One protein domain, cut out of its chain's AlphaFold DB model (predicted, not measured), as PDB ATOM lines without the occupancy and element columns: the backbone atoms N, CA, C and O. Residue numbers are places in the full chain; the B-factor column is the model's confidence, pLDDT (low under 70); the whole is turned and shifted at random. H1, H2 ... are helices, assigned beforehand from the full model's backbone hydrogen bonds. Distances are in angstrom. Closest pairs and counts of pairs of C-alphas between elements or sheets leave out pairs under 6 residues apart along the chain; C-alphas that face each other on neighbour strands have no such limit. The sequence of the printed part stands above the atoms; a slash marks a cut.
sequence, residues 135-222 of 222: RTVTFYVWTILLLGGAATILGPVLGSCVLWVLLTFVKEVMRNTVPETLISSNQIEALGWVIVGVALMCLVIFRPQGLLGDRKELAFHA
ATOM      1  N   ARG A 135      22.340  17.791  26.457       81.31
ATOM      2  CA  ARG A 135      22.488  17.833  27.932       81.31
ATOM      3  C   ARG A 135      23.941  17.757  28.414       81.31
ATOM      4  O   ARG A 135      24.297  18.300  29.451       81.31
ATOM      5  N   THR A 136      24.796  17.086  27.660       81.31
ATOM      6  CA  THR A 136      26.216  16.946  27.972       81.31
ATOM      7  C   THR A 136      26.921  18.304  28.092       81.31
ATOM      8  O   THR A 136      27.692  18.512  29.024       81.31
ATOM      9  N   VAL A 137      26.578  19.274  27.236       83.75
ATOM     10  CA  VAL A 137      27.152  20.629  27.293       83.75
ATOM     11  C   VAL A 137      26.746  21.346  28.578       83.75
ATOM     12  O   VAL A 137      27.588  21.977  29.211       83.75
ATOM     13  N   THR A 138      25.492  21.208  29.022       85.31
ATOM     14  CA  THR A 138      25.046  21.841  30.271       85.31
ATOM     15  C   THR A 138      25.785  21.273  31.478       85.31
ATOM     16  O   THR A 138      26.213  22.040  32.335       85.31
ATOM     17  N   PHE A 139      26.019  19.955  31.522       82.88
ATOM     18  CA  PHE A 139      26.823  19.345  32.585       82.88
ATOM     19  C   PHE A 139      28.265  19.859  32.581       82.88
ATOM     20  O   PHE A 139      28.804  20.142  33.650       82.88
ATOM     21  N   TYR A 140      28.877  20.055  31.410       82.62
ATOM     22  CA  TYR A 140      30.217  20.641  31.325       82.62
ATOM     23  C   TYR A 140      30.258  22.079  31.818       82.62
ATOM     24  O   TYR A 140      31.145  22.419  32.592       82.62
ATOM     25  N   VAL A 141      29.291  22.914  31.435       86.94
ATOM     26  CA  VAL A 141      29.235  24.308  31.898       86.94
ATOM     27  C   VAL A 141      29.095  24.368  33.419       86.94
ATOM     28  O   VAL A 141      29.836  25.103  34.068       86.94
ATOM     29  N   TRP A 142      28.223  23.542  34.004       85.12
ATOM     30  CA  TRP A 142      28.101  23.425  35.460       85.12
ATOM     31  C   TRP A 142      29.393  22.931  36.112       85.12
ATOM     32  O   TRP A 142      29.826  23.500  37.107       85.12
ATOM     33  N   THR A 143      30.047  21.925  35.526       83.25
ATOM     34  CA  THR A 143      31.333  21.401  36.012       83.25
ATOM     35  C   THR A 143      32.399  22.489  36.030       83.25
ATOM     36  O   THR A 143      33.058  22.683  37.042       83.25
ATOM     37  N   ILE A 144      32.542  23.231  34.930       87.50
ATOM     38  CA  ILE A 144      33.490  24.341  34.790       87.50
ATOM     39  C   ILE A 144      33.223  25.413  35.845       87.50
ATOM     40  O   ILE A 144      34.152  25.907  36.482       87.50
ATOM     41  N   LEU A 145      31.952  25.761  36.044       86.31
ATOM     42  CA  LEU A 145      31.539  26.801  36.976       86.31
ATOM     43  C   LEU A 145      31.769  26.387  38.436       86.31
ATOM     44  O   LEU A 145      32.254  27.197  39.224       86.31
ATOM     45  N   LEU A 146      31.493  25.128  38.787       82.44
ATOM     46  CA  LEU A 146      31.778  24.569  40.112       82.44
ATOM     47  C   LEU A 146      33.283  24.440  40.365       82.44
ATOM     48  O   LEU A 146      33.761  24.798  41.437       82.44
ATOM     49  N   LEU A 147      34.037  23.971  39.370       82.81
ATOM     50  CA  LEU A 147      35.482  23.796  39.468       82.81
ATOM     51  C   LEU A 147      36.190  25.146  39.619       82.81
ATOM     52  O   LEU A 147      37.091  25.290  40.439       82.81
ATOM     53  N   GLY A 148      35.765  26.144  38.850       81.19
ATOM     54  CA  GLY A 148      36.306  27.495  38.890       81.19
ATOM     55  C   GLY A 148      35.884  28.311  40.112       81.19
ATOM     56  O   GLY A 148      36.706  29.018  40.691       81.19
ATOM     57  N   GLY A 149      34.619  28.192  40.514       81.00
ATOM     58  CA  GLY A 149      33.970  28.997  41.547       81.00
ATOM     59  C   GLY A 149      32.948  29.973  40.948       81.00
ATOM     60  O   GLY A 149      33.314  30.918  40.247       81.00
ATOM     61  N   ALA A 150      31.666  29.769  41.273       69.69
ATOM     62  CA  ALA A 150      30.515  30.484  40.706       69.69
ATOM     63  C   ALA A 150      30.522  32.010  40.921       69.69
ATOM     64  O   ALA A 150      29.974  32.753  40.113       69.69
ATOM     65  N   ALA A 151      31.122  32.472  42.021       69.31
ATOM     66  CA  ALA A 151      31.080  33.870  42.456       69.31
ATOM     67  C   ALA A 151      32.266  34.716  41.951       69.31
ATOM     68  O   ALA A 151      32.418  35.864  42.360       69.31
ATOM     69  N   THR A 152      33.124  34.171  41.080       79.31
ATOM     70  CA  THR A 152      34.345  34.855  40.627       79.31
ATOM     71  C   THR A 152      34.357  35.087  39.120       79.31
ATOM     72  O   THR A 152      33.937  34.237  38.341       79.31
ATOM     73  N   ILE A 153      34.888  36.238  38.691       81.56
ATOM     74  CA  ILE A 153      34.968  36.611  37.266       81.56
ATOM     75  C   ILE A 153      35.926  35.681  36.503       81.56
ATOM     76  O   ILE A 153      35.644  35.288  35.375       81.56
ATOM     77  N   LEU A 154      37.050  35.306  37.124       85.31
ATOM     78  CA  LEU A 154      38.057  34.420  36.525       85.31
ATOM     79  C   LEU A 154      37.783  32.930  36.769       85.31
ATOM     80  O   LEU A 154      38.456  32.086  36.176       85.31
ATOM     81  N   GLY A 155      36.790  32.604  37.602       84.94
ATOM     82  CA  GLY A 155      36.410  31.235  37.943       84.94
ATOM     83  C   GLY A 155      36.147  30.392  36.704       84.94
ATOM     84  O   GLY A 155      36.872  29.425  36.494       84.94
ATOM     85  N   PRO A 156      35.196  30.762  35.826       88.50
ATOM     86  CA  PRO A 156      34.895  29.984  34.625       88.50
ATOM     87  C   PRO A 156      36.104  29.772  33.702       88.50
ATOM     88  O   PRO A 156      36.244  28.700  33.117       88.50
ATOM     89  N   VAL A 157      37.009  30.755  33.605       90.50
ATOM     90  CA  VAL A 157      38.224  30.651  32.781       90.50
ATOM     91  C   VAL A 157      39.151  29.577  33.348       90.50
ATOM     92  O   VAL A 157      39.445  28.602  32.658       90.50
ATOM     93  N   LEU A 158      39.540  29.691  34.622       87.94
ATOM     94  CA  LEU A 158      40.406  28.698  35.268       87.94
ATOM     95  C   LEU A 158      39.734  27.327  35.378       87.94
ATOM     96  O   LEU A 158      40.377  26.305  35.149       87.94
ATOM     97  N   GLY A 159      38.429  27.310  35.650       86.94
ATOM     98  CA  GLY A 159      37.603  26.111  35.679       86.94
ATOM     99  C   GLY A 159      37.658  25.339  34.363       86.94
ATOM    100  O   GLY A 159      37.841  24.122  34.353       86.94
ATOM    101  N   SER A 160      37.566  26.061  33.243       89.44
ATOM    102  CA  SER A 160      37.643  25.475  31.907       89.44
ATOM    103  C   SER A 160      39.037  24.923  31.612       89.44
ATOM    104  O   SER A 160      39.151  23.780  31.175       89.44
ATOM    105  N   CYS A 161      40.094  25.678  31.928       89.50
ATOM    106  CA  CYS A 161      41.472  25.244  31.723       89.50
ATOM    107  C   CYS A 161      41.766  23.961  32.495       89.50
ATOM    108  O   CYS A 161      42.252  22.994  31.918       89.50
ATOM    109  N   VAL A 162      41.431  23.925  33.785       86.56
ATOM    110  CA  VAL A 162      41.737  22.771  34.634       86.56
ATOM    111  C   VAL A 162      40.935  21.545  34.218       86.56
ATOM    112  O   VAL A 162      41.517  20.468  34.120       86.56
ATOM    113  N   LEU A 163      39.640  21.691  33.911       86.12
ATOM    114  CA  LEU A 163      38.825  20.575  33.425       86.12
ATOM    115  C   LEU A 163      39.445  19.965  32.164       86.12
ATOM    116  O   LEU A 163      39.689  18.760  32.120       86.12
ATOM    117  N   TRP A 164      39.727  20.786  31.150       86.81
ATOM    118  CA  TRP A 164      40.220  20.296  29.863       86.81
ATOM    119  C   TRP A 164      41.654  19.766  29.927       86.81
ATOM    120  O   TRP A 164      41.952  18.772  29.263       86.81
ATOM    121  N   VAL A 165      42.524  20.368  30.745       86.69
ATOM    122  CA  VAL A 165      43.886  19.864  30.981       86.69
ATOM    123  C   VAL A 165      43.835  18.522  31.700       86.69
ATOM    124  O   VAL A 165      44.461  17.576  31.234       86.69
ATOM    125  N   LEU A 166      43.051  18.402  32.776       82.88
ATOM    126  CA  LEU A 166      42.891  17.144  33.506       82.88
ATOM    127  C   LEU A 166      42.326  16.049  32.597       82.88
ATOM    128  O   LEU A 166      42.834  14.932  32.576       82.88
ATOM    129  N   LEU A 167      41.304  16.381  31.810       81.62
ATOM    130  CA  LEU A 167      40.680  15.461  30.868       81.62
ATOM    131  C   LEU A 167      41.678  14.979  29.815       81.62
ATOM    132  O   LEU A 167      41.767  13.779  29.563       81.62
ATOM    133  N   THR A 168      42.426  15.900  29.206       84.00
ATOM    134  CA  THR A 168      43.438  15.557  28.198       84.00
ATOM    135  C   THR A 168      44.546  14.717  28.815       84.00
ATOM    136  O   THR A 168      44.894  13.680  28.264       84.00
ATOM    137  N   PHE A 169      45.032  15.098  29.997       83.31
ATOM    138  CA  PHE A 169      46.076  14.376  30.717       83.31
ATOM    139  C   PHE A 169      45.662  12.937  31.043       83.31
ATOM    140  O   PHE A 169      46.395  12.004  30.735       83.31
ATOM    141  N   VAL A 170      44.463  12.732  31.597       80.69
ATOM    142  CA  VAL A 170      43.947  11.388  31.910       80.69
ATOM    143  C   VAL A 170      43.810  10.543  30.644       80.69
ATOM    144  O   VAL A 170      44.227   9.386  30.636       80.69
ATOM    145  N   LYS A 171      43.243  11.106  29.567       80.31
ATOM    146  CA  LYS A 171      43.074  10.381  28.298       80.31
ATOM    147  C   LYS A 171      44.416   9.998  27.682       80.31
ATOM    148  O   LYS A 171      44.547   8.883  27.191       80.31
ATOM    149  N   GLU A 172      45.393  10.893  27.724       82.38
ATOM    150  CA  GLU A 172      46.718  10.662  27.151       82.38
ATOM    151  C   GLU A 172      47.500   9.612  27.942       82.38
ATOM    152  O   GLU A 172      48.057   8.680  27.367       82.38
ATOM    153  N   VAL A 173      47.460   9.687  29.276       82.19
ATOM    154  CA  VAL A 173      48.048   8.661  30.144       82.19
ATOM    155  C   VAL A 173      47.415   7.301  29.866       82.19
ATOM    156  O   VAL A 173      48.141   6.321  29.727       82.19
ATOM    157  N   MET A 174      46.088   7.220  29.720       76.69
ATOM    158  CA  MET A 174      45.426   5.958  29.373       76.69
ATOM    159  C   MET A 174      45.837   5.411  28.010       76.69
ATOM    160  O   MET A 174      46.123   4.221  27.917       76.69
ATOM    161  N   ARG A 175      45.886   6.256  26.971       76.62
ATOM    162  CA  ARG A 175      46.320   5.831  25.627       76.62
ATOM    163  C   ARG A 175      47.751   5.296  25.636       76.62
ATOM    164  O   ARG A 175      48.036   4.331  24.943       76.62
ATOM    165  N   ASN A 176      48.626   5.891  26.445       78.38
ATOM    166  CA  ASN A 176      50.044   5.532  26.475       78.38
ATOM    167  C   ASN A 176      50.361   4.347  27.402       78.38
ATOM    168  O   ASN A 176      51.403   3.717  27.245       78.38
ATOM    169  N   THR A 177      49.496   4.044  28.376       75.12
ATOM    170  CA  THR A 177      49.730   2.973  29.366       75.12
ATOM    171  C   THR A 177      48.930   1.701  29.104       75.12
ATOM    172  O   THR A 177      49.358   0.630  29.531       75.12
ATOM    173  N   VAL A 178      47.794   1.786  28.405       70.00
ATOM    174  CA  VAL A 178      46.935   0.630  28.129       70.00
ATOM    175  C   VAL A 178      47.104   0.196  26.669       70.00
ATOM    176  O   VAL A 178      46.784   0.973  25.773       70.00
ATOM    177  N   PRO A 179      47.573  -1.036  26.394       69.12
ATOM    178  CA  PRO A 179      47.690  -1.528  25.026       69.12
ATOM    179  C   PRO A 179      46.307  -1.659  24.365       69.12
ATOM    180  O   PRO A 179      45.356  -2.151  24.983       69.12
ATOM    181  N   GLU A 180      46.208  -1.275  23.086       64.62
ATOM    182  CA  GLU A 180      44.952  -1.258  22.303       64.62
ATOM    183  C   GLU A 180      44.257  -2.630  22.193       64.62
ATOM    184  O   GLU A 180      43.098  -2.725  21.795       64.62
ATOM    185  N   THR A 181      44.937  -3.708  22.589       62.66
ATOM    186  CA  THR A 181      44.399  -5.072  22.635       62.66
ATOM    187  C   THR A 181      43.393  -5.303  23.768       62.66
ATOM    188  O   THR A 181      42.638  -6.269  23.704       62.66
ATOM    189  N   LEU A 182      43.386  -4.463  24.814       63.41
ATOM    190  CA  LEU A 182      42.486  -4.603  25.972       63.41
ATOM    191  C   LEU A 182      41.341  -3.581  25.978       63.41
ATOM    192  O   LEU A 182      40.262  -3.889  26.482       63.41
ATOM    193  N   ILE A 183      41.557  -2.376  25.441       63.22
ATOM    194  CA  ILE A 183      40.560  -1.299  25.422       63.22
ATOM    195  C   ILE A 183      40.605  -0.602  24.059       63.22
ATOM    196  O   ILE A 183      41.633  -0.065  23.661       63.22
ATOM    197  N   SER A 184      39.467  -0.574  23.362       72.81
ATOM    198  CA  SER A 184      39.332   0.140  22.088       72.81
ATOM    199  C   SER A 184      39.332   1.660  22.303       72.81
ATOM    200  O   SER A 184      38.818   2.151  23.310       72.81
ATOM    201  N   SER A 185      39.811   2.433  21.326       68.69
ATOM    202  CA  SER A 185      39.875   3.905  21.373       68.69
ATOM    203  C   SER A 185      38.545   4.568  21.760       68.69
ATOM    204  O   SER A 185      38.532   5.548  22.504       68.69
ATOM    205  N   ASN A 186      37.413   3.987  21.350       73.94
ATOM    206  CA  ASN A 186      36.077   4.470  21.721       73.94
ATOM    207  C   ASN A 186      35.765   4.281  23.218       73.94
ATOM    208  O   ASN A 186      35.102   5.116  23.836       73.94
ATOM    209  N   GLN A 187      36.248   3.193  23.819       76.81
ATOM    210  CA  GLN A 187      36.067   2.918  25.244       76.81
ATOM    211  C   GLN A 187      36.954   3.824  26.104       76.81
ATOM    212  O   GLN A 187      36.509   4.251  27.167       76.81
ATOM    213  N   ILE A 188      38.153   4.187  25.629       75.25
ATOM    214  CA  ILE A 188      39.022   5.171  26.298       75.25
ATOM    215  C   ILE A 188      38.331   6.537  26.358       75.25
ATOM    216  O   ILE A 188      38.360   7.206  27.393       75.25
ATOM    217  N   GLU A 189      37.656   6.952  25.282       74.81
ATOM    218  CA  GLU A 189      36.898   8.204  25.305       74.81
ATOM    219  C   GLU A 189      35.758   8.169  26.321       74.81
ATOM    220  O   GLU A 189      35.629   9.108  27.110       74.81
ATOM    221  N   ALA A 190      34.977   7.084  26.345       78.25
ATOM    222  CA  ALA A 190      33.895   6.895  27.308       78.25
ATOM    223  C   ALA A 190      34.406   6.874  28.762       78.25
ATOM    224  O   ALA A 190      33.852   7.568  29.616       78.25
ATOM    225  N   LEU A 191      35.493   6.147  29.037       78.00
ATOM    226  CA  LEU A 191      36.137   6.090  30.356       78.00
ATOM    227  C   LEU A 191      36.676   7.447  30.799       78.00
ATOM    228  O   LEU A 191      36.514   7.820  31.960       78.00
ATOM    229  N   GLY A 192      37.255   8.219  29.876       77.00
ATOM    230  CA  GLY A 192      37.688   9.584  30.155       77.00
ATOM    231  C   GLY A 192      36.541  10.448  30.685       77.00
ATOM    232  O   GLY A 192      36.721  11.180  31.654       77.00
ATOM    233  N   TRP A 193      35.338  10.318  30.118       75.44
ATOM    234  CA  TRP A 193      34.156  11.039  30.606       75.44
ATOM    235  C   TRP A 193      33.671  10.551  31.975       75.44
ATOM    236  O   TRP A 193      33.272  11.371  32.802       75.44
ATOM    237  N   VAL A 194      33.743   9.244  32.247       83.06
ATOM    238  CA  VAL A 194      33.412   8.686  33.569       83.06
ATOM    239  C   VAL A 194      34.357   9.233  34.635       83.06
ATOM    240  O   VAL A 194      33.903   9.700  35.678       83.06
ATOM    241  N   ILE A 195      35.662   9.257  34.360       78.19
ATOM    242  CA  ILE A 195      36.658   9.774  35.305       78.19
ATOM    243  C   ILE A 195      36.483  11.264  35.541       78.19
ATOM    244  O   ILE A 195      36.641  11.708  36.669       78.19
ATOM    245  N   VAL A 196      36.096  12.038  34.527       73.75
ATOM    246  CA  VAL A 196      35.748  13.454  34.715       73.75
ATOM    247  C   VAL A 196      34.555  13.601  35.662       73.75
ATOM    248  O   VAL A 196      34.583  14.459  36.540       73.75
ATOM    249  N   GLY A 197      33.537  12.747  35.537       77.81
ATOM    250  CA  GLY A 197      32.403  12.721  36.464       77.81
ATOM    251  C   GLY A 197      32.812  12.383  37.902       77.81
ATOM    252  O   GLY A 197      32.373  13.044  38.841       77.81
ATOM    253  N   VAL A 198      33.705  11.406  38.079       82.44
ATOM    254  CA  VAL A 198      34.256  11.046  39.398       82.44
ATOM    255  C   VAL A 198      35.140  12.166  39.952       82.44
ATOM    256  O   VAL A 198      35.002  12.537  41.113       82.44
ATOM    257  N   ALA A 199      35.999  12.763  39.126       75.12
ATOM    258  CA  ALA A 199      36.853  13.882  39.507       75.12
ATOM    259  C   ALA A 199      36.022  15.104  39.925       75.12
ATOM    260  O   ALA A 199      36.349  15.747  40.921       75.12
ATOM    261  N   LEU A 200      34.916  15.384  39.225       72.19
ATOM    262  CA  LEU A 200      33.922  16.371  39.646       72.19
ATOM    263  C   LEU A 200      33.337  16.007  41.014       72.19
ATOM    264  O   LEU A 200      33.321  16.865  41.892       72.19
ATOM    265  N   MET A 201      32.855  14.775  41.207       80.00
ATOM    266  CA  MET A 201      32.295  14.351  42.497       80.00
ATOM    267  C   MET A 201      33.303  14.548  43.632       80.00
ATOM    268  O   MET A 201      32.973  15.169  44.639       80.00
ATOM    269  N   CYS A 202      34.547  14.103  43.447       77.75
ATOM    270  CA  CYS A 202      35.617  14.319  44.413       77.75
ATOM    271  C   CYS A 202      35.851  15.812  44.670       77.75
ATOM    272  O   CYS A 202      35.960  16.221  45.821       77.75
ATOM    273  N   LEU A 203      35.885  16.649  43.632       70.94
ATOM    274  CA  LEU A 203      36.099  18.085  43.797       70.94
ATOM    275  C   LEU A 203      34.966  18.756  44.577       70.94
ATOM    276  O   LEU A 203      35.240  19.549  45.473       70.94
ATOM    277  N   VAL A 204      33.709  18.419  44.282       72.12
ATOM    278  CA  VAL A 204      32.545  18.948  45.010       72.12
ATOM    279  C   VAL A 204      32.584  18.529  46.481       72.12
ATOM    280  O   VAL A 204      32.273  19.342  47.347       72.12
ATOM    281  N   ILE A 205      33.017  17.297  46.772       80.19
ATOM    282  CA  ILE A 205      33.150  16.786  48.143       80.19
ATOM    283  C   ILE A 205      34.289  17.492  48.892       80.19
ATOM    284  O   ILE A 205      34.099  17.946  50.017       80.19
ATOM    285  N   PHE A 206      35.477  17.596  48.290       74.50
ATOM    286  CA  PHE A 206      36.668  18.094  48.987       74.50
ATOM    287  C   PHE A 206      36.800  19.623  48.979       74.50
ATOM    288  O   PHE A 206      37.419  20.190  49.879       74.50
ATOM    289  N   ARG A 207      36.244  20.308  47.973       73.00
ATOM    290  CA  ARG A 207      36.345  21.763  47.767       73.00
ATOM    291  C   ARG A 207      35.069  22.310  47.095       73.00
ATOM    292  O   ARG A 207      35.123  22.768  45.954       73.00
ATOM    293  N   PRO A 208      33.934  22.384  47.820       66.50
ATOM    294  CA  PRO A 208      32.661  22.888  47.278       66.50
ATOM    295  C   PRO A 208      32.709  24.364  46.841       66.50
ATOM    296  O   PRO A 208      31.814  24.838  46.150       66.50
ATOM    297  N   GLN A 209      33.754  25.100  47.230       65.94
ATOM    298  CA  GLN A 209      33.979  26.498  46.850       65.94
ATOM    299  C   GLN A 209      34.606  26.654  45.449       65.94
ATOM    300  O   GLN A 209      34.665  27.765  44.925       65.94
ATOM    301  N   GLY A 210      35.086  25.567  44.839       69.06
ATOM    302  CA  GLY A 210      35.907  25.623  43.629       69.06
ATOM    303  C   GLY A 210      37.346  26.076  43.906       69.06
ATOM    304  O   GLY A 210      37.787  26.197  45.055       69.06
ATOM    305  N   LEU A 211      38.111  26.304  42.839       70.19
ATOM    306  CA  LEU A 211      39.523  26.694  42.900       70.19
ATOM    307  C   LEU A 211      39.727  28.141  43.361       70.19
ATOM    308  O   LEU A 211      40.660  28.396  44.122       70.19
ATOM    309  N   LEU A 212      38.869  29.069  42.923       68.19
ATOM    310  CA  LEU A 212      38.974  30.500  43.239       68.19
ATOM    311  C   LEU A 212      37.935  30.998  44.251       68.19
ATOM    312  O   LEU A 212      37.899  32.193  44.529       68.19
ATOM    313  N   GLY A 213      37.073  30.128  44.782       60.47
ATOM    314  CA  GLY A 213      36.033  30.543  45.722       60.47
ATOM    315  C   GLY A 213      36.605  31.178  46.987       60.47
ATOM    316  O   GLY A 213      37.501  30.624  47.628       60.47
ATOM    317  N   ASP A 214      36.073  32.345  47.345       61.09
ATOM    318  CA  ASP A 214      36.456  33.058  48.558       61.09
ATOM    319  C   ASP A 214      35.733  32.448  49.771       61.09
ATOM    320  O   ASP A 214      34.501  32.368  49.809       61.09
ATOM    321  N   ARG A 215      36.495  32.033  50.794       52.69
ATOM    322  CA  ARG A 215      35.953  31.420  52.023       52.69
ATOM    323  C   ARG A 215      35.027  32.364  52.795       52.69
ATOM    324  O   ARG A 215      34.268  31.900  53.643       52.69
ATOM    325  N   LYS A 216      35.096  33.672  52.528       50.91
ATOM    326  CA  LYS A 216      34.382  34.706  53.284       50.91
ATOM    327  C   LYS A 216      32.900  34.860  52.918       50.91
ATOM    328  O   LYS A 216      32.157  35.359  53.753       50.91
ATOM    329  N   GLU A 217      32.435  34.396  51.751       52.16
ATOM    330  CA  GLU A 217      30.994  34.454  51.409       52.16
ATOM    331  C   GLU A 217      30.151  33.376  52.120       52.16
ATOM    332  O   GLU A 217      28.939  33.528  52.226       52.16
ATOM    333  N   LEU A 218      30.764  32.313  52.656       47.78
ATOM    334  CA  LEU A 218      30.041  31.242  53.363       47.78
ATOM    335  C   LEU A 218      29.889  31.487  54.870       47.78
ATOM    336  O   LEU A 218      29.037  30.873  55.502       47.78
ATOM    337  N   ALA A 219      30.680  32.395  55.446       41.31
ATOM    338  CA  ALA A 219      30.633  32.694  56.878       41.31
ATOM    339  C   ALA A 219      29.445  33.586  57.286       41.31
ATOM    340  O   ALA A 219      29.209  33.756  58.474       41.31
ATOM    341  N   PHE A 220      28.680  34.131  56.332       41.34
ATOM    342  CA  PHE A 220      27.472  34.917  56.624       41.34
ATOM    343  C   PHE A 220      26.214  34.060  56.861       41.34
ATOM    344  O   PHE A 220      25.134  34.608  57.073       41.34
ATOM    345  N   HIS A 221      26.347  32.728  56.853       42.22
ATOM    346  CA  HIS A 221      25.272  31.787  57.189       42.22
ATOM    347  C   HIS A 221      25.645  30.807  58.319       42.22
ATOM    348  O   HIS A 221      25.085  29.713  58.378       42.22
ATOM    349  N   ALA A 222      26.571  31.188  59.206       37.38
ATOM    350  CA  ALA A 222      26.820  30.487  60.468       37.38
ATOM    351  C   ALA A 222      26.400  31.357  61.655       37.38
ATOM    352  O   ALA A 222      26.685  32.576  61.608       37.38
TER     353      ALA A 222
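This is residues 135 to 222 of the 222 residues of the protein "Branched-chain amino acid ABC transporter permease" of Bifidobacterium dentium (UniProt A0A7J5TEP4). Two long helices, H2 and H3, make a V: they come closest toward the end where residues 178 to 184 join them and spread toward the other end, where the last part of H1 packs between them. The first part of H1 points away from both, and the unnamed tail, residues 207 to 222, runs past the open end of the V and adds to the length. The printed part has 88 residues with three named helices, H1, H2 and H3 in that order, and no named strand, so its class is all helix. The whole is loose, with a radius of gyration of the C-alphas of 15.5 A, and it spans 55 by 23 by 21 A.

Find C-alpha 135 at (22.488, 17.833, 27.932); from there H1, residues 135 to 148, runs 20.1 A to C-alpha 148. Look next at C-alpha 155, at (36.410, 31.235, 37.943), where H2 begins; it holds residues 155 to 177 and is 32.4 A long, the longest helix by residues. H3, residues 185 to 206, covers 31.2 A and ends at C-alpha 206, at (36.668, 18.094, 48.987).

Start with H1 and go on along the printed part. H1 touches H2 with residues 143 to 148 alone, meeting residues 155 to 163 of H2; the closest C-alphas, those of Gly 148 and Gly 159, are 3.7 A apart. Their lines are about perpendicular at 71 degrees, only just beyond a steep tilt. H2 touches H3, and you find their closest C-alphas at Lys 171 and Gly 192, 5.8 A apart. These two run opposite ways at a steep tilt of 45 degrees. H3 touches H1 with residues 200 to 204 alone, and H1 touches H3 with residues 143 to 147 alone; the closest C-alphas are those of Thr 143 and Leu 200, 6.7 A apart. H1 and H3 run the same way at a steep tilt of 43 degrees. The helix packing is mostly crossed, with no touching pair at a shallow tilt. Along the backbone of H1, H2 and H3, every O i to N i+4 pair is within hydrogen-bond range.

The two C-alphas farthest apart are those of Thr 181 and Phe 220, at 55.1 A. The printed part has no cut, and it ends at residue 222, the chain's last. The links from H1 to H2 and from H2 to H3 are short, with 6 and 7 residues. In the B-factor column the mean pLDDT of the printed part is 75.1; look for values under 70 at residues 150 to 151, 179 to 183, 185, 208 to 210 and 212 to 222.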